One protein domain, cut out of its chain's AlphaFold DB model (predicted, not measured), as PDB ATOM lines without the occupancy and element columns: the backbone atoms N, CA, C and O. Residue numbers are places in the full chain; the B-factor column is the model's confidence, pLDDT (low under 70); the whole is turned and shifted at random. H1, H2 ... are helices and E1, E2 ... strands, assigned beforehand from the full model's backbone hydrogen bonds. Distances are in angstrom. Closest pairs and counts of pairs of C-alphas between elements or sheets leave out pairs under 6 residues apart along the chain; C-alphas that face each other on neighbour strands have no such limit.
ATOM      1  N   LYS A 205     109.805  96.814 139.122       89.62
ATOM      2  CA  LYS A 205     108.710  97.291 139.987       89.62
ATOM      3  C   LYS A 205     108.005  98.550 139.484       89.62
ATOM      4  O   LYS A 205     106.808  98.702 139.696       89.62
ATOM      5  N   SER A 206     108.710  99.451 138.799       87.50
ATOM      6  CA  SER A 206     108.079 100.647 138.218       87.50
ATOM      7  C   SER A 206     107.104 100.280 137.094       87.50
ATOM      8  O   SER A 206     105.998 100.813 137.036       87.50
ATOM      9  N   THR A 207     107.474  99.312 136.253       89.38
ATOM     10  CA  THR A 207     106.641  98.780 135.165       89.38
ATOM     11  C   THR A 207     105.453  97.988 135.714       89.38
ATOM     12  O   THR A 207     104.346  98.074 135.182       89.38
ATOM     13  N   GLU A 208     105.651  97.258 136.812       91.88
ATOM     14  CA  GLU A 208     104.597  96.527 137.524       91.88
ATOM     15  C   GLU A 208     103.594  97.496 138.177       91.88
ATOM     16  O   GLU A 208     102.387  97.331 137.999       91.88
ATOM     17  N   ILE A 209     104.069  98.570 138.823       91.75
ATOM     18  CA  ILE A 209     103.241  99.681 139.329       91.75
ATOM     19  C   ILE A 209     102.454 100.352 138.193       91.75
ATOM     20  O   ILE A 209     101.248 100.551 138.322       91.75
ATOM     21  N   ALA A 210     103.098 100.678 137.069       92.00
ATOM     22  CA  ALA A 210     102.421 101.292 135.924       92.00
ATOM     23  C   ALA A 210     101.351 100.360 135.322       92.00
ATOM     24  O   ALA A 210     100.262 100.807 134.965       92.00
ATOM     25  N   THR A 211     101.608  99.049 135.292       94.25
ATOM     26  CA  THR A 211     100.628  98.036 134.868       94.25
ATOM     27  C   THR A 211      99.449  97.953 135.844       94.25
ATOM     28  O   THR A 211      98.298  97.964 135.415       94.25
ATOM     29  N   LEU A 212      99.705  97.948 137.158       94.56
ATOM     30  CA  LEU A 212      98.665  97.979 138.192       94.56
ATOM     31  C   LEU A 212      97.775  99.224 138.061       94.56
ATOM     32  O   LEU A 212      96.553  99.102 138.000       94.56
ATOM     33  N   LEU A 213      98.372 100.415 137.962       93.81
ATOM     34  CA  LEU A 213      97.628 101.668 137.809       93.81
ATOM     35  C   LEU A 213      96.840 101.707 136.488       93.81
ATOM     36  O   LEU A 213      95.712 102.196 136.465       93.81
ATOM     37  N   THR A 214      97.373 101.122 135.410       94.81
ATOM     38  CA  THR A 214      96.661 100.955 134.128       94.81
ATOM     39  C   THR A 214      95.423 100.073 134.276       94.81
ATOM     40  O   THR A 214      94.352 100.428 133.786       94.81
ATOM     41  N   ASN A 215      95.547  98.949 134.984       95.00
ATOM     42  CA  ASN A 215      94.434  98.034 135.230       95.00
ATOM     43  C   ASN A 215      93.352  98.662 136.126       95.00
ATOM     44  O   ASN A 215      92.178  98.349 135.961       95.00
ATOM     45  N   ILE A 216      93.731  99.564 137.038       94.69
ATOM     46  CA  ILE A 216      92.795 100.333 137.873       94.69
ATOM     47  C   ILE A 216      92.078 101.408 137.038       94.69
ATOM     48  O   ILE A 216      90.855 101.495 137.095       94.69
ATOM     49  N   ALA A 217      92.798 102.185 136.216       92.94
ATOM     50  CA  ALA A 217      92.197 103.190 135.327       92.94
ATOM     51  C   ALA A 217      91.192 102.569 134.346       92.94
ATOM     52  O   ALA A 217      90.078 103.065 134.200       92.94
ATOM     53  N   ASN A 218      91.551 101.439 133.739       92.88
ATOM     54  CA  ASN A 218      90.721 100.749 132.753       92.88
ATOM     55  C   ASN A 218      89.742  99.721 133.369       92.88
ATOM     56  O   ASN A 218      89.183  98.901 132.641       92.88
ATOM     57  N   ALA A 219      89.523  99.738 134.691       92.88
ATOM     58  CA  ALA A 219      88.609  98.810 135.357       92.88
ATOM     59  C   ALA A 219      87.134  99.075 134.982       92.88
ATOM     60  O   ALA A 219      86.620 100.187 135.128       92.88
ATOM     61  N   ALA A 220      86.443  98.027 134.526       87.94
ATOM     62  CA  ALA A 220      85.042  98.060 134.110       87.94
ATOM     63  C   ALA A 220      84.388  96.675 134.273       87.94
ATOM     64  O   ALA A 220      85.050  95.653 134.100       87.94
ATOM     65  N   ASP A 221      83.077  96.635 134.531       78.62
ATOM     66  CA  ASP A 221      82.300  95.391 134.707       78.62
ATOM     67  C   ASP A 221      81.579  94.968 133.408       78.62
ATOM     68  O   ASP A 221      80.380  94.685 133.380       78.62
ATOM     69  N   GLY A 222      82.280  95.077 132.271       68.44
ATOM     70  CA  GLY A 222      81.799  94.748 130.914       68.44
ATOM     71  C   GLY A 222      80.623  95.580 130.364       68.44
ATOM     72  O   GLY A 222      80.402  95.605 129.156       68.44
ATOM     73  N   THR A 223      79.879  96.265 131.231       67.88
ATOM     74  CA  THR A 223      78.634  96.999 130.945       67.88
ATOM     75  C   THR A 223      78.617  98.400 131.561       67.88
ATOM     76  O   THR A 223      77.956  99.290 131.029       67.88
ATOM     77  N   ALA A 224      79.379  98.617 132.638       69.94
ATOM     78  CA  ALA A 224      79.560  99.905 133.299       69.94
ATOM     79  C   ALA A 224      81.054 100.230 133.454       69.94
ATOM     80  O   ALA A 224      81.863  99.349 133.756       69.94
ATOM     81  N   SER A 225      81.403 101.506 133.277       80.25
ATOM     82  CA  SER A 225      82.756 102.042 133.446       80.25
ATOM     83  C   SER A 225      82.717 103.365 134.209       80.25
ATOM     84  O   SER A 225      81.812 104.181 134.012       80.25
ATOM     85  N   TRP A 226      83.735 103.605 135.039       89.62
ATOM     86  CA  TRP A 226      83.973 104.906 135.666       89.62
ATOM     87  C   TRP A 226      84.588 105.945 134.715       89.62
ATOM     88  O   TRP A 226      84.581 107.132 135.021       89.62
ATOM     89  N   THR A 227      85.042 105.532 133.526       84.94
ATOM     90  CA  THR A 227      85.603 106.421 132.492       84.94
ATOM     91  C   THR A 227      84.545 107.190 131.684       84.94
ATOM     92  O   THR A 227      84.898 108.018 130.848       84.94
ATOM     93  N   ALA A 228      83.251 106.922 131.902       80.31
ATOM     94  CA  ALA A 228      82.156 107.473 131.105       80.31
ATOM     95  C   ALA A 228      81.590 108.786 131.682       80.31
ATOM     96  O   ALA A 228      81.027 108.804 132.780       80.31
ATOM     97  N   GLU A 229      81.650 109.864 130.896       74.69
ATOM     98  CA  GLU A 229      81.021 111.157 131.200       74.69
ATOM     99  C   GLU A 229      79.493 111.093 130.996       74.69
ATOM    100  O   GLU A 229      78.931 111.585 130.020       74.69
ATOM    101  N   ALA A 230      78.804 110.432 131.928       70.75
ATOM    102  CA  ALA A 230      77.347 110.340 131.982       70.75
ATOM    103  C   ALA A 230      76.818 110.966 133.278       70.75
ATOM    104  O   ALA A 230      77.436 110.838 134.334       70.75
ATOM    105  N   THR A 231      75.637 111.591 133.237       64.62
ATOM    106  CA  THR A 231      75.060 112.314 134.388       64.62
ATOM    107  C   THR A 231      74.842 111.429 135.624       64.62
ATOM    108  O   THR A 231      74.905 111.923 136.745       64.62
ATOM    109  N   SER A 232      74.632 110.120 135.439       67.25
ATOM    110  CA  SER A 232      74.568 109.120 136.517       67.25
ATOM    111  C   SER A 232      75.931 108.810 137.148       67.25
ATOM    112  O   SER A 232      76.008 108.519 138.338       67.25
ATOM    113  N   ASN A 233      77.007 108.893 136.361       74.00
ATOM    114  CA  ASN A 233      78.352 108.437 136.722       74.00
ATOM    115  C   ASN A 233      79.304 109.606 137.029       74.00
ATOM    116  O   ASN A 233      80.468 109.370 137.340       74.00
ATOM    117  N   ALA A 234      78.836 110.859 136.976       82.25
ATOM    118  CA  ALA A 234      79.663 112.068 137.050       82.25
ATOM    119  C   ALA A 234      80.626 112.114 138.258       82.25
ATOM    120  O   ALA A 234      81.747 112.603 138.131       82.25
ATOM    121  N   ALA A 235      80.234 111.558 139.410       85.88
ATOM    122  CA  ALA A 235      81.111 111.440 140.579       85.88
ATOM    123  C   ALA A 235      82.268 110.445 140.359       85.88
ATOM    124  O   ALA A 235      83.408 110.737 140.713       85.88
ATOM    125  N   LEU A 236      81.996 109.292 139.740       87.94
ATOM    126  CA  LEU A 236      83.012 108.296 139.391       87.94
ATOM    127  C   LEU A 236      83.922 108.794 138.260       87.94
ATOM    128  O   LEU A 236      85.131 108.594 138.327       87.94
ATOM    129  N   TYR A 237      83.364 109.520 137.289       88.12
ATOM    130  CA  TYR A 237      84.118 110.174 136.218       88.12
ATOM    131  C   TYR A 237      85.074 111.256 136.749       88.12
ATOM    132  O   TYR A 237      86.235 111.321 136.342       88.12
ATOM    133  N   ALA A 238      84.639 112.054 137.731       87.19
ATOM    134  CA  ALA A 238      85.512 113.005 138.418       87.19
ATOM    135  C   ALA A 238      86.658 112.306 139.178       87.19
ATOM    136  O   ALA A 238      87.796 112.777 139.130       87.19
ATOM    137  N   LEU A 239      86.392 111.164 139.830       87.75
ATOM    138  CA  LEU A 239      87.428 110.354 140.485       87.75
ATOM    139  C   LEU A 239      88.399 109.728 139.477       87.75
ATOM    140  O   LEU A 239      89.604 109.762 139.713       87.75
ATOM    141  N   HIS A 240      87.908 109.224 138.342       90.50
ATOM    142  CA  HIS A 240      88.746 108.728 137.250       90.50
ATOM    143  C   HIS A 240      89.675 109.829 136.717       90.50
ATOM    144  O   HIS A 240      90.882 109.625 136.623       90.50
ATOM    145  N   ASN A 241      89.143 111.022 136.432       86.94
ATOM    146  CA  ASN A 241      89.941 112.144 135.934       86.94
ATOM    147  C   ASN A 241      90.964 112.640 136.974       86.94
ATOM    148  O   ASN A 241      92.092 112.983 136.614       86.94
ATOM    149  N   GLY A 242      90.619 112.608 138.265       83.62
ATOM    150  CA  GLY A 242      91.578 112.809 139.355       83.62
ATOM    151  C   GLY A 242      92.667 111.729 139.400       83.62
ATOM    152  O   GLY A 242      93.827 112.044 139.642       83.62
ATOM    153  N   PHE A 243      92.318 110.473 139.107       86.56
ATOM    154  CA  PHE A 243      93.239 109.336 139.092       86.56
ATOM    155  C   PHE A 243      94.209 109.353 137.896       86.56
ATOM    156  O   PHE A 243      95.404 109.144 138.078       86.56
ATOM    157  N   ILE A 244      93.756 109.668 136.680       86.25
ATOM    158  CA  ILE A 244      94.661 109.746 135.515       86.25
ATOM    159  C   ILE A 244      95.530 111.016 135.496       86.25
ATOM    160  O   ILE A 244      96.553 111.046 134.822       86.25
ATOM    161  N   THR A 245      95.191 112.054 136.272       80.38
ATOM    162  CA  THR A 245      96.041 113.256 136.447       80.38
ATOM    163  C   THR A 245      97.049 113.142 137.601       80.38
ATOM    164  O   THR A 245      97.773 114.101 137.918       80.38
ATOM    165  N   LEU A 246      97.139 111.957 138.216       71.38
ATOM    166  CA  LEU A 246      98.151 111.631 139.213       71.38
ATOM    167  C   LEU A 246      99.567 111.656 138.640       71.38
ATOM    168  O   LEU A 246      99.823 111.588 137.440       71.38
ATOM    169  N   THR A 247     100.519 111.767 139.555       70.62
ATOM    170  CA  THR A 247     101.944 111.716 139.259       70.62
ATOM    171  C   THR A 247     102.585 111.009 140.438       70.62
ATOM    172  O   THR A 247     102.615 111.574 141.527       70.62
ATOM    173  N   ALA A 248     103.001 109.758 140.252       69.81
ATOM    174  CA  ALA A 248     103.529 108.936 141.337       69.81
ATOM    175  C   ALA A 248     105.050 108.776 141.217       69.81
ATOM    176  O   ALA A 248     105.560 108.370 140.171       69.81
ATOM    177  N   SER A 249     105.750 109.105 142.301       72.81
ATOM    178  CA  SER A 249     107.210 109.058 142.466       72.81
ATOM    179  C   SER A 249     107.706 107.745 143.065       72.81
ATOM    180  O   SER A 249     108.777 107.243 142.719       72.81
ATOM    181  N   SER A 250     106.933 107.196 143.997       82.81
ATOM    182  CA  SER A 250     107.296 106.002 144.753       82.81
ATOM    183  C   SER A 250     106.097 105.146 145.126       82.81
ATOM    184  O   SER A 250     104.952 105.603 145.144       82.81
ATOM    185  N   SER A 251     106.373 103.895 145.478       87.81
ATOM    186  CA  SER A 251     105.400 102.949 146.030       87.81
ATOM    187  C   SER A 251     104.614 103.534 147.211       87.81
ATOM    188  O   SER A 251     103.411 103.307 147.307       87.81
ATOM    189  N   TYR A 252     105.230 104.375 148.050       86.31
ATOM    190  CA  TYR A 252     104.519 105.055 149.135       86.31
ATOM    191  C   TYR A 252     103.495 106.076 148.613       86.31
ATOM    192  O   TYR A 252     102.343 106.080 149.055       86.31
ATOM    193  N   SER A 253     103.873 106.897 147.621       81.94
ATOM    194  CA  SER A 253     102.945 107.837 146.968       81.94
ATOM    195  C   SER A 253     101.761 107.107 146.307       81.94
ATOM    196  O   SER A 253     100.610 107.525 146.461       81.94
ATOM    197  N   VAL A 254     102.020 105.958 145.669       86.81
ATOM    198  CA  VAL A 254     100.991 105.073 145.102       86.81
ATOM    199  C   VAL A 254     100.078 104.540 146.204       86.81
ATOM    200  O   VAL A 254      98.864 104.694 146.109       86.81
ATOM    201  N   GLN A 255     100.636 103.970 147.275       90.31
ATOM    202  CA  GLN A 255      99.872 103.374 148.372       90.31
ATOM    203  C   GLN A 255      98.921 104.378 149.033       90.31
ATOM    204  O   GLN A 255      97.745 104.068 149.221       90.31
ATOM    205  N   ARG A 256      99.400 105.591 149.350       85.00
ATOM    206  CA  ARG A 256      98.567 106.661 149.931       85.00
ATOM    207  C   ARG A 256      97.425 107.059 148.997       85.00
ATOM    208  O   ARG A 256      96.296 107.227 149.450       85.00
ATOM    209  N   THR A 257      97.701 107.148 147.700       85.25
ATOM    210  CA  THR A 257      96.704 107.558 146.707       85.25
ATOM    211  C   THR A 257      95.662 106.470 146.443       85.25
ATOM    212  O   THR A 257      94.465 106.756 146.409       85.25
ATOM    213  N   LEU A 258      96.085 105.204 146.344       90.88
ATOM    214  CA  LEU A 258      95.169 104.066 146.267       90.88
ATOM    215  C   LEU A 258      94.341 103.923 147.550       90.88
ATOM    216  O   LEU A 258      93.168 103.577 147.464       90.88
ATOM    217  N   GLN A 259      94.901 104.239 148.723       90.00
ATOM    218  CA  GLN A 259      94.153 104.254 149.981       90.00
ATOM    219  C   GLN A 259      93.041 105.307 149.987       90.00
ATOM    220  O   GLN A 259      91.934 104.995 150.429       90.00
ATOM    221  N   ASP A 260      93.291 106.534 149.521       87.62
ATOM    222  CA  ASP A 260      92.234 107.550 149.480       87.62
ATOM    223  C   ASP A 260      91.171 107.236 148.419       87.62
ATOM    224  O   ASP A 260      89.977 107.251 148.732       87.62
ATOM    225  N   LEU A 261      91.581 106.818 147.215       90.50
ATOM    226  CA  LEU A 261      90.659 106.358 146.172       90.50
ATOM    227  C   LEU A 261      89.774 105.207 146.678       90.50
ATOM    228  O   LEU A 261      88.551 105.278 146.572       90.50
ATOM    229  N   TYR A 262      90.368 104.178 147.289       93.81
ATOM    230  CA  TYR A 262      89.644 103.040 147.855       93.81
ATOM    231  C   TYR A 262      88.625 103.479 148.912       93.81
ATOM    232  O   TYR A 262      87.462 103.079 148.871       93.81
ATOM    233  N   ASN A 263      89.033 104.342 149.846       90.81
ATOM    234  CA  ASN A 263      88.139 104.854 150.882       90.81
ATOM    235  C   ASN A 263      87.012 105.715 150.308       90.81
ATOM    236  O   ASN A 263      85.876 105.619 150.770       90.81
ATOM    237  N   THR A 264      87.294 106.528 149.297       91.44
ATOM    238  CA  THR A 264      86.300 107.381 148.644       91.44
ATOM    239  C   THR A 264      85.312 106.561 147.810       91.44
ATOM    240  O   THR A 264      84.109 106.802 147.907       91.44
ATOM    241  N   LEU A 265      85.758 105.502 147.126       91.81
ATOM    242  CA  LEU A 265      84.873 104.530 146.472       91.81
ATOM    243  C   LEU A 265      84.012 103.760 147.489       91.81
ATOM    244  O   LEU A 265      82.807 103.630 147.286       91.81
ATOM    245  N   LYS A 266      84.568 103.312 148.625       93.62
ATOM    246  CA  LYS A 266      83.772 102.672 149.694       93.62
ATOM    247  C   LYS A 266      82.755 103.642 150.316       93.62
ATOM    248  O   LYS A 266      81.644 103.217 150.614       93.62
ATOM    249  N   ARG A 267      83.076 104.937 150.468       91.81
ATOM    250  CA  ARG A 267      82.101 105.970 150.889       91.81
ATOM    251  C   ARG A 267      81.000 106.170 149.845       91.81
ATOM    252  O   ARG A 267      79.839 106.256 150.221       91.81
ATOM    253  N   TYR A 268      81.350 106.205 148.560       89.69
ATOM    254  CA  TYR A 268      80.389 106.304 147.457       89.69
ATOM    255  C   TYR A 268      79.442 105.093 147.401       89.69
ATOM    256  O   TYR A 268      78.243 105.271 147.209       89.69
ATOM    257  N   GLN A 269      79.934 103.876 147.661       90.06
ATOM    258  CA  GLN A 269      79.078 102.685 147.755       90.06
ATOM    259  C   GLN A 269      78.035 102.788 148.883       90.06
ATOM    260  O   GLN A 269      76.917 102.312 148.721       90.06
ATOM    261  N   LEU A 270      78.356 103.453 150.002       89.81
ATOM    262  CA  LEU A 270      77.404 103.681 151.101       89.81
ATOM    263  C   LEU A 270      76.302 104.706 150.775       89.81
ATOM    264  O   LEU A 270      75.346 104.809 151.541       89.81
ATOM    265  N   THR A 271      76.408 105.462 149.675       88.12
ATOM    266  CA  THR A 271      75.341 106.373 149.219       88.12
ATOM    267  C   THR A 271      74.451 105.769 148.130       88.12
ATOM    268  O   THR A 271      73.460 106.397 147.758       88.12
ATOM    269  N   GLN A 272      74.749 104.556 147.643       86.56
ATOM    270  CA  GLN A 272      73.936 103.870 146.637       86.56
ATOM    271  C   GLN A 272      72.873 102.963 147.269       86.56
ATOM    272  O   GLN A 272      73.114 102.293 148.270       86.56
ATOM    273  N   VAL A 273      71.698 102.886 146.636       87.00
ATOM    274  CA  VAL A 273      70.623 101.943 147.017       87.00
ATOM    275  C   VAL A 273      70.980 100.501 146.626       87.00
ATOM    276  O   VAL A 273      70.583  99.547 147.293       87.00
ATOM    277  N   THR A 274      71.759 100.345 145.557       86.44
ATOM    278  CA  THR A 274      72.328  99.084 145.066       86.44
ATOM    279  C   THR A 274      73.804  99.321 144.749       86.44
ATOM    280  O   THR A 274      74.078 100.319 144.084       86.44
ATOM    281  N   PRO A 275      74.749  98.456 145.172       86.38
ATOM    282  CA  PRO A 275      76.173  98.694 144.946       86.38
ATOM    283  C   PRO A 275      76.516  98.903 143.467       86.38
ATOM    284  O   PRO A 275      76.130  98.099 142.620       86.38
ATOM    285  N   ASP A 276      77.258  99.967 143.165       89.94
ATOM    286  CA  ASP A 276      77.650 100.313 141.801       89.94
ATOM    287  C   ASP A 276      78.705  99.333 141.263       89.94
ATOM    288  O   ASP A 276      79.698  99.022 141.932       89.94
ATOM    289  N   ALA A 277      78.481  98.840 140.045       89.94
ATOM    290  CA  ALA A 277      79.311  97.825 139.409       89.94
ATOM    291  C   ALA A 277      80.701  98.350 139.009       89.94
ATOM    292  O   ALA A 277      81.705  97.674 139.239       89.94
ATOM    293  N   ALA A 278      80.789  99.575 138.479       90.12
ATOM    294  CA  ALA A 278      82.059 100.165 138.063       90.12
ATOM    295  C   ALA A 278      82.947 100.481 139.278       90.12
ATOM    296  O   ALA A 278      84.119 100.113 139.305       90.12
ATOM    297  N   ALA A 279      82.381 101.074 140.331       91.75
ATOM    298  CA  ALA A 279      83.087 101.320 141.582       91.75
ATOM    299  C   ALA A 279      83.557 100.015 142.253       91.75
ATOM    300  O   ALA A 279      84.646  99.986 142.827       91.75
ATOM    301  N   ASN A 280      82.789  98.920 142.152       92.81
ATOM    302  CA  ASN A 280      83.227  97.598 142.611       92.81
ATOM    303  C   ASN A 280      84.369  97.017 141.756       92.81
ATOM    304  O   ASN A 280      85.311  96.470 142.327       92.81
ATOM    305  N   ALA A 281      84.341  97.181 140.429       93.81
ATOM    306  CA  ALA A 281      85.437  96.759 139.553       93.81
ATOM    307  C   ALA A 281      86.754  97.494 139.880       93.81
ATOM    308  O   ALA A 281      87.805  96.862 139.985       93.81
ATOM    309  N   VAL A 282      86.696  98.808 140.126       94.69
ATOM    310  CA  VAL A 282      87.864  99.615 140.533       94.69
ATOM    311  C   VAL A 282      88.373  99.199 141.920       94.69
ATOM    312  O   VAL A 282      89.576  99.023 142.108       94.69
ATOM    313  N   ILE A 283      87.474  98.970 142.889       95.25
ATOM    314  CA  ILE A 283      87.814  98.425 144.218       95.25
ATOM    315  C   ILE A 283      88.552  97.082 144.092       95.25
ATOM    316  O   ILE A 283      89.603  96.909 144.709       95.25
ATOM    317  N   ALA A 284      88.045  96.160 143.268       95.38
ATOM    318  CA  ALA A 284      88.668  94.858 143.045       95.38
ATOM    319  C   ALA A 284      90.045  94.985 142.369       95.38
ATOM    320  O   ALA A 284      90.990  94.309 142.773       95.38
ATOM    321  N   ALA A 285      90.200  95.892 141.397       95.75
ATOM    322  CA  ALA A 285      91.488  96.171 140.756       95.75
ATOM    323  C   ALA A 285      92.534  96.729 141.745       95.75
ATOM    324  O   ALA A 285      93.711  96.374 141.662       95.75
ATOM    325  N   ILE A 286      92.120  97.537 142.728       96.19
ATOM    326  CA  ILE A 286      92.998  97.992 143.820       96.19
ATOM    327  C   ILE A 286      93.387  96.816 144.735       96.19
ATOM    328  O   ILE A 286      94.554  96.680 145.103       96.19
ATOM    329  N   GLU A 287      92.445  95.924 145.058       96.75
ATOM    330  CA  GLU A 287      92.674  94.720 145.878       96.75
ATOM    331  C   GLU A 287      93.578  93.670 145.189       96.75
ATOM    332  O   GLU A 287      94.162  92.815 145.864       96.75
ATOM    333  N   VAL A 288      93.805  93.759 143.868       96.00
ATOM    334  CA  VAL A 288      94.882  93.014 143.182       96.00
ATOM    335  C   VAL A 288      96.261  93.508 143.633       96.00
ATOM    336  O   VAL A 288      97.115  92.679 143.948       96.00
ATOM    337  N   GLY A 289      96.475  94.822 143.738       94.44
ATOM    338  CA  GLY A 289      97.775  95.416 144.082       94.44
ATOM    339  C   GLY A 289      98.046  95.628 145.574       94.44
ATOM    340  O   GLY A 289      99.205  95.679 145.992       94.44
ATOM    341  N   ALA A 290      96.998  95.737 146.393       96.19
ATOM    342  CA  ALA A 290      97.097  96.092 147.805       96.19
ATOM    343  C   ALA A 290      96.399  95.090 148.736       96.19
ATOM    344  O   ALA A 290      95.405  94.458 148.382       96.19
ATOM    345  N   THR A 291      96.916  94.976 149.956       96.44
ATOM    346  CA  THR A 291      96.257  94.332 151.094       96.44
ATOM    347  C   THR A 291      95.487  95.396 151.873       96.44
ATOM    348  O   THR A 291      96.057  96.407 152.284       96.44
ATOM    349  N   VAL A 292      94.190  95.167 152.084       96.31
ATOM    350  CA  VAL A 292      93.291  96.079 152.807       96.31
ATOM    351  C   VAL A 292      93.168  95.641 154.267       96.31
ATOM    352  O   VAL A 292      93.037  94.454 154.558       96.31
ATOM    353  N   THR A 293      93.181  96.601 155.191       95.00
ATOM    354  CA  THR A 293      93.043  96.371 156.636       95.00
ATOM    355  C   THR A 293      92.050  97.345 157.276       95.00
ATOM    356  O   THR A 293      91.827  98.453 156.780       95.00
ATOM    357  N   GLY A 294      91.449  96.924 158.393       90.94
ATOM    358  CA  GLY A 294      90.346  97.619 159.065       90.94
ATOM    359  C   GLY A 294      88.974  97.023 158.723       90.94
ATOM    360  O   GLY A 294      88.793  96.397 157.683       90.94
ATOM    361  N   SER A 295      88.002  97.197 159.622       86.75
ATOM    362  CA  SER A 295      86.635  96.656 159.470       86.75
ATOM    363  C   SER A 295      85.608  97.696 159.006       86.75
ATOM    364  O   SER A 295      84.478  97.340 158.687       86.75
ATOM    365  N   ALA A 296      85.989  98.974 158.971       87.44
ATOM    366  CA  ALA A 296      85.155 100.105 158.575       87.44
ATOM    367  C   ALA A 296      86.033 101.232 158.005       87.44
ATOM    368  O   ALA A 296      87.254 101.212 158.149       87.44
ATOM    369  N   ILE A 297      85.401 102.225 157.379       87.94
ATOM    370  CA  ILE A 297      86.071 103.398 156.802       87.94
ATOM    371  C   ILE A 297      86.585 104.315 157.940       87.94
ATOM    372  O   ILE A 297      85.796 104.640 158.827       87.94
ATOM    373  N   PRO A 298      87.843 104.806 157.907       89.94
ATOM    374  CA  PRO A 298      88.839 104.604 156.858       89.94
ATOM    375  C   PRO A 298      89.592 103.268 156.970       89.94
ATOM    376  O   PRO A 298      90.192 102.953 157.995       89.94
ATOM    377  N   TYR A 299      89.637 102.536 155.860       93.00
ATOM    378  CA  TYR A 299      90.514 101.389 155.655       93.00
ATOM    379  C   TYR A 299      91.964 101.842 155.447       93.00
ATOM    380  O   TYR A 299      92.216 102.889 154.840       93.00
ATOM    381  N   THR A 300      92.918 101.026 155.894       94.00
ATOM    382  CA  THR A 300      94.354 101.220 155.631       94.00
ATOM    383  C   THR A 300      94.825 100.215 154.588       94.00
ATOM    384  O   THR A 300      94.531  99.024 154.709       94.00
ATOM    385  N   LEU A 301      95.538 100.682 153.561       93.25
ATOM    386  CA  LEU A 301      96.093  99.834 152.506       93.25
ATOM    387  C   LEU A 301      97.612  99.728 152.658       93.25
ATOM    388  O   LEU A 301      98.287 100.725 152.908       93.25
ATOM    389  N   ALA A 302      98.134  98.525 152.435       95.12
ATOM    390  CA  ALA A 302      99.548  98.258 152.200       95.12
ATOM    391  C   ALA A 302      99.713  97.708 150.779       95.12
ATOM    392  O   ALA A 302      98.949  96.827 150.384       95.12
ATOM    393  N   LEU A 303     100.676  98.201 149.997       93.88
ATOM    394  CA  LEU A 303     101.012  97.555 148.725       93.88
ATOM    395  C   LEU A 303     101.602  96.163 148.978       93.88
ATOM    396  O   LEU A 303     102.307  95.953 149.963       93.88
ATOM    397  N   LYS A 304     101.312  95.217 148.081       95.19
ATOM    398  CA  LYS A 304     101.930  93.885 148.097       95.19
ATOM    399  C   LYS A 304     103.393  93.978 147.661       95.19
ATOM    400  O   LYS A 304     103.768  94.924 146.967       95.19
ATOM    401  N   ASP A 305     104.197  92.991 148.053       91.75
ATOM    402  CA  ASP A 305     105.659  93.043 147.940       91.75
ATOM    403  C   ASP A 305     106.160  93.341 146.523       91.75
ATOM    404  O   ASP A 305     107.122  94.091 146.383       91.75
ATOM    405  N   ASP A 306     105.482  92.860 145.478       89.12
ATOM    406  CA  ASP A 306     105.808  93.147 144.071       89.12
ATOM    407  C   ASP A 306     105.827  94.661 143.774       89.12
ATOM    408  O   ASP A 306     106.727  95.162 143.109       89.12
ATOM    409  N   TYR A 307     104.898  95.420 144.360       89.88
ATOM    410  CA  TYR A 307     104.741  96.865 144.154       89.88
ATOM    411  C   TYR A 307     105.397  97.715 145.258       89.88
ATOM    412  O   TYR A 307     105.572  98.922 145.090       89.88
ATOM    413  N   ALA A 308     105.746  97.117 146.400       90.88
ATOM    414  CA  ALA A 308     106.260  97.824 147.573       90.88
ATOM    415  C   ALA A 308     107.772  98.130 147.500       90.88
ATOM    416  O   ALA A 308     108.559  97.423 146.863       90.88
ATOM    417  N   GLY A 309     108.198  99.192 148.188       88.06
ATOM    418  CA  GLY A 309     109.607  99.576 148.345       88.06
ATOM    419  C   GLY A 309     110.252 100.258 147.133       88.06
ATOM    420  O   GLY A 309     111.394 100.694 147.225       88.06
ATOM    421  N   TYR A 310     109.554 100.390 146.002       87.81
ATOM    422  CA  TYR A 310     110.041 101.176 144.865       87.81
ATOM    423  C   TYR A 310     110.055 102.683 145.198       87.81
ATOM    424  O   TYR A 310     109.060 103.141 145.772       87.81
ATOM    425  N   PRO A 311     111.084 103.476 144.825       87.19
ATOM    426  CA  PRO A 311     112.312 103.113 144.100       87.19
ATOM    427  C   PRO A 311     113.500 102.673 144.970       87.19
ATOM    428  O   PRO A 311     114.469 102.135 144.430       87.19
ATOM    429  N   ALA A 312     113.417 102.824 146.294       87.69
ATOM    430  CA  ALA A 312     114.484 102.456 147.230       87.69
ATOM    431  C   ALA A 312     114.929 100.978 147.135       87.69
ATOM    432  O   ALA A 312     116.056 100.656 147.487       87.69
ATOM    433  N   ASN A 313     114.105 100.075 146.590       88.69
ATOM    434  CA  ASN A 313     114.471  98.675 146.330       88.69
ATOM    435  C   ASN A 313     115.544  98.478 145.233       88.69
ATOM    436  O   ASN A 313     115.982  97.347 145.012       88.69
ATOM    437  N   VAL A 314     115.893  99.536 144.496       89.81
ATOM    438  CA  VAL A 314     117.075  99.623 143.618       89.81
ATOM    439  C   VAL A 314     117.969 100.806 144.016       89.81
ATOM    440  O   VAL A 314     118.693 101.353 143.187       89.81
ATOM    441  N   ASN A 315     117.867 101.215 145.286       90.62
ATOM    442  CA  ASN A 315     118.621 102.265 145.976       90.62
ATOM    443  C   ASN A 315     118.465 103.678 145.375       90.62
ATOM    444  O   ASN A 315     119.110 104.634 145.804       90.62
ATOM    445  N   LEU A 316     117.572 103.837 144.396       89.81
ATOM    446  CA  LEU A 316     117.268 105.120 143.778       89.81
ATOM    447  C   LEU A 316     116.383 105.991 144.702       89.81
ATOM    448  O   LEU A 316     115.518 105.450 145.396       89.81
ATOM    449  N   PRO A 317     116.555 107.326 144.683       87.94
ATOM    450  CA  PRO A 317     115.731 108.268 145.448       87.94
ATOM    451  C   PRO A 317     114.257 108.296 144.995       87.94
ATOM    452  O   PRO A 317     113.945 108.008 143.835       87.94
ATOM    453  N   ASP A 318     113.341 108.651 145.904       83.75
ATOM    454  CA  ASP A 318     111.886 108.659 145.661       83.75
ATOM    455  C   ASP A 318     111.504 109.628 144.537       83.75
ATOM    456  O   ASP A 318     111.659 110.837 144.643       83.75
ATOM    457  N   GLY A 319     110.949 109.121 143.439       76.81
ATOM    458  CA  GLY A 319     110.663 109.951 142.269       76.81
ATOM    459  C   GLY A 319     111.806 110.053 141.271       76.81
ATOM    460  O   GLY A 319     111.734 110.893 140.378       76.81
ATOM    461  N   ALA A 320     112.815 109.180 141.362       79.62
ATOM    462  CA  ALA A 320     113.754 108.939 140.267       79.62
ATOM    463  C   ALA A 320     113.041 108.523 138.968       79.62
ATOM    464  O   ALA A 320     113.493 108.871 137.874       79.62
ATOM    465  N   ALA A 321     111.907 107.824 139.101       76.69
ATOM    466  CA  ALA A 321     110.910 107.659 138.051       76.69
ATOM    467  C   ALA A 321     109.682 108.535 138.302       76.69
ATOM    468  O   ALA A 321     109.338 108.869 139.435       76.69
ATOM    469  N   LYS A 322     108.964 108.784 137.213       75.88
ATOM    470  CA  LYS A 322     107.596 109.278 137.184       75.88
ATOM    471  C   LYS A 322     106.712 108.172 136.620       75.88
ATOM    472  O   LYS A 322     107.027 107.615 135.568       75.88
ATOM    473  N   VAL A 323     105.601 107.869 137.282       80.06
ATOM    474  CA  VAL A 323     104.509 107.103 136.669       80.06
ATOM    475  C   VAL A 323     103.380 108.077 136.346       80.06
ATOM    476  O   VAL A 323     102.869 108.759 137.239       80.06
ATOM    477  N   GLU A 324     103.043 108.184 135.060       84.62
ATOM    478  CA  GLU A 324     102.095 109.165 134.512       84.62
ATOM    479  C   GLU A 324     101.206 108.558 133.421       84.62
ATOM    480  O   GLU A 324     101.577 107.565 132.791       84.62
ATOM    481  N   TRP A 325     100.027 109.144 133.207       88.25
ATOM    482  CA  TRP A 325      99.053 108.659 132.231       88.25
ATOM    483  C   TRP A 325      99.365 109.122 130.805       88.25
ATOM    484  O   TRP A 325      99.416 110.314 130.502       88.25
ATOM    485  N   ASP A 326      99.495 108.153 129.909       90.62
ATOM    486  CA  ASP A 326      99.557 108.328 128.468       90.62
ATOM    487  C   ASP A 326      98.138 108.252 127.892       90.62
ATOM    488  O   ASP A 326      97.595 107.172 127.639       90.62
ATOM    489  N   SER A 327      97.539 109.422 127.670       89.44
ATOM    490  CA  SER A 327      96.194 109.556 127.098       89.44
ATOM    491  C   SER A 327      96.059 109.010 125.672       89.44
ATOM    492  O   SER A 327      94.934 108.766 125.241       89.44
ATOM    493  N   ALA A 328      97.159 108.821 124.932       89.94
ATOM    494  CA  ALA A 328      97.124 108.287 123.570       89.94
ATOM    495  C   ALA A 328      97.112 106.750 123.558       89.94
ATOM    496  O   ALA A 328      96.428 106.152 122.729       89.94
ATOM    497  N   ASN A 329      97.823 106.112 124.493       91.50
ATOM    498  CA  ASN A 329      97.861 104.651 124.654       91.50
ATOM    499  C   ASN A 329      96.952 104.120 125.784       91.50
ATOM    500  O   ASN A 329      96.965 102.919 126.049       91.50
ATOM    501  N   GLN A 330      96.183 104.997 126.444       92.25
ATOM    502  CA  GLN A 330      95.240 104.696 127.535       92.25
ATOM    503  C   GLN A 330      95.843 103.822 128.646       92.25
ATOM    504  O   GLN A 330      95.267 102.817 129.073       92.25
ATOM    505  N   ARG A 331      97.040 104.196 129.104       92.75
ATOM    506  CA  ARG A 331      97.787 103.466 130.136       92.75
ATOM    507  C   ARG A 331      98.708 104.390 130.918       92.75
ATOM    508  O   ARG A 331      99.084 105.447 130.426       92.75
ATOM    509  N   PHE A 332      99.157 103.960 132.090       90.94
ATOM    510  CA  PHE A 332     100.312 104.585 132.725       90.94
ATOM    511  C   PHE A 332     101.605 104.096 132.062       90.94
ATOM    512  O   PHE A 332     101.797 102.897 131.857       90.94
ATOM    513  N   ASN A 333     102.507 105.026 131.755       88.75
ATOM    514  CA  ASN A 333     103.887 104.737 131.370       88.75
ATOM    515  C   ASN A 333     104.822 105.018 132.559       88.75
ATOM    516  O   ASN A 333     104.514 105.839 133.427       88.75
ATOM    517  N   VAL A 334     105.993 104.377 132.566       84.50
ATOM    518  CA  VAL A 334     107.127 104.806 133.395       84.50
ATOM    519  C   VAL A 334     108.012 105.720 132.561       84.50
ATOM    520  O   VAL A 334     108.509 105.298 131.516       84.50
ATOM    521  N   ALA A 335     108.264 106.923 133.059       72.62
ATOM    522  CA  ALA A 335     109.291 107.820 132.553       72.62
ATOM    523  C   ALA A 335     110.404 108.003 133.598       72.62
ATOM    524  O   ALA A 335     110.187 107.861 134.805       72.62
ATOM    525  N   VAL A 336     111.601 108.360 133.136       66.94
ATOM    526  CA  VAL A 336     112.540 109.130 133.967       66.94
ATOM    527  C   VAL A 336     111.968 110.528 134.183       66.94
ATOM    528  O   VAL A 336     111.177 111.005 133.371       66.94
ATOM    529  N   ASN A 337     112.288 111.155 135.312       63.00
ATOM    530  CA  ASN A 337     111.507 112.301 135.754       63.00
ATOM    531  C   ASN A 337     111.916 113.640 135.113       63.00
ATOM    532  O   ASN A 337     113.098 113.973 135.002       63.00
TER     533      ASN A 337
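What this domain is: This is residues 205 to 337 of the 611 residues of an uncharacterized protein of Bacteroidales bacterium (UniProt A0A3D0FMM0). Four helices, H1 to H4, form a loosely joined up-and-down bundle in a flat slab, with H1 and H2 overlapping little along its length; a strand hairpin packs on each of two opposite sides, E1 and E2 on H3, E3 and E4 on H1. The long link from E2 to E3 loops past one end of the bundle to join the hairpins. The printed part has 133 residues, with four named helices followed by four named strands in two antiparallel two-stranded sheets, E1 - E2 and E3 - E4; the class is mixed, helices and strands. The whole is compact, with a radius of gyration of the C-alphas of 14.7 A and spans of 48 by 38 by 20 A.

How they stand to each other: H1, residues 205 to 217, and H2, residues 234 to 244, are a helical hairpin that only just touches, with 3 pairs of C-alphas within 8 A, made by residue 217 of H1 alone; the closest C-alphas, of Ala 217 and His 240, are 6.8 A apart. Their lines stand at a shallow tilt of 16 degrees, opposite ways. H3, residues 251 to 269, is close to but not clearly touching H2, the closest C-alphas being those of Leu 239 and Leu 261, 7.7 A apart. H3 and H4, residues 277 to 289, form a helical hairpin and touch, with the C-alphas of Leu 265 and Ala 279 closest at 6.1 A, at a shallow tilt of 27 degrees, opposite ways. H4 also touches residues 212 to 217 of H1, opposite ways at a shallow tilt of 11 degrees; the closest C-alphas, of Ile 216 and Ala 285, are 5.2 A apart. Every O i to N i+4 pair is within hydrogen-bond range in H1, H2 and H3, and 8 of 9 in H4. E1, residues 290 to 293, and E2, residues 300 to 303, are an antiparallel hairpin, with N 291 and O 302 2.8 A apart. The closest C-alphas of H3 and E2, of Gln 259 and Leu 301, are 5.4 A apart. E3, residues 321 to 326, and E4, residues 331 to 336, are an antiparallel hairpin, with N 326 and O 331 2.8 A apart. The closest C-alphas of H1 and E4, of Thr 214 and Arg 331, are 4.8 A apart. E2 and E3 are apart.

Where its parts are: H1 begins at C-alpha 205, (108.710, 97.291, 139.987), and measures 18.1 A from first to last C-alpha; H2 measures 15.3 A. H3, the longest helix, measures 26.4 A from C-alpha 251 at (105.400, 102.949, 146.030), and H4 19.2 A. E3 measures 14.9 A, and E4 measures 16.3 A and ends at C-alpha 336, (112.540, 109.130, 133.967).

The domain as a whole: The two C-alphas farthest apart, of Val 273 and Asn 315, are 48.0 A apart. The printed part has no cut. The links H1 to H2 and E2 to E3 are long. The mean pLDDT of the printed part is 87.1, and residues 222 to 224, 231 to 232, 248 and 336 to 337 are under 70.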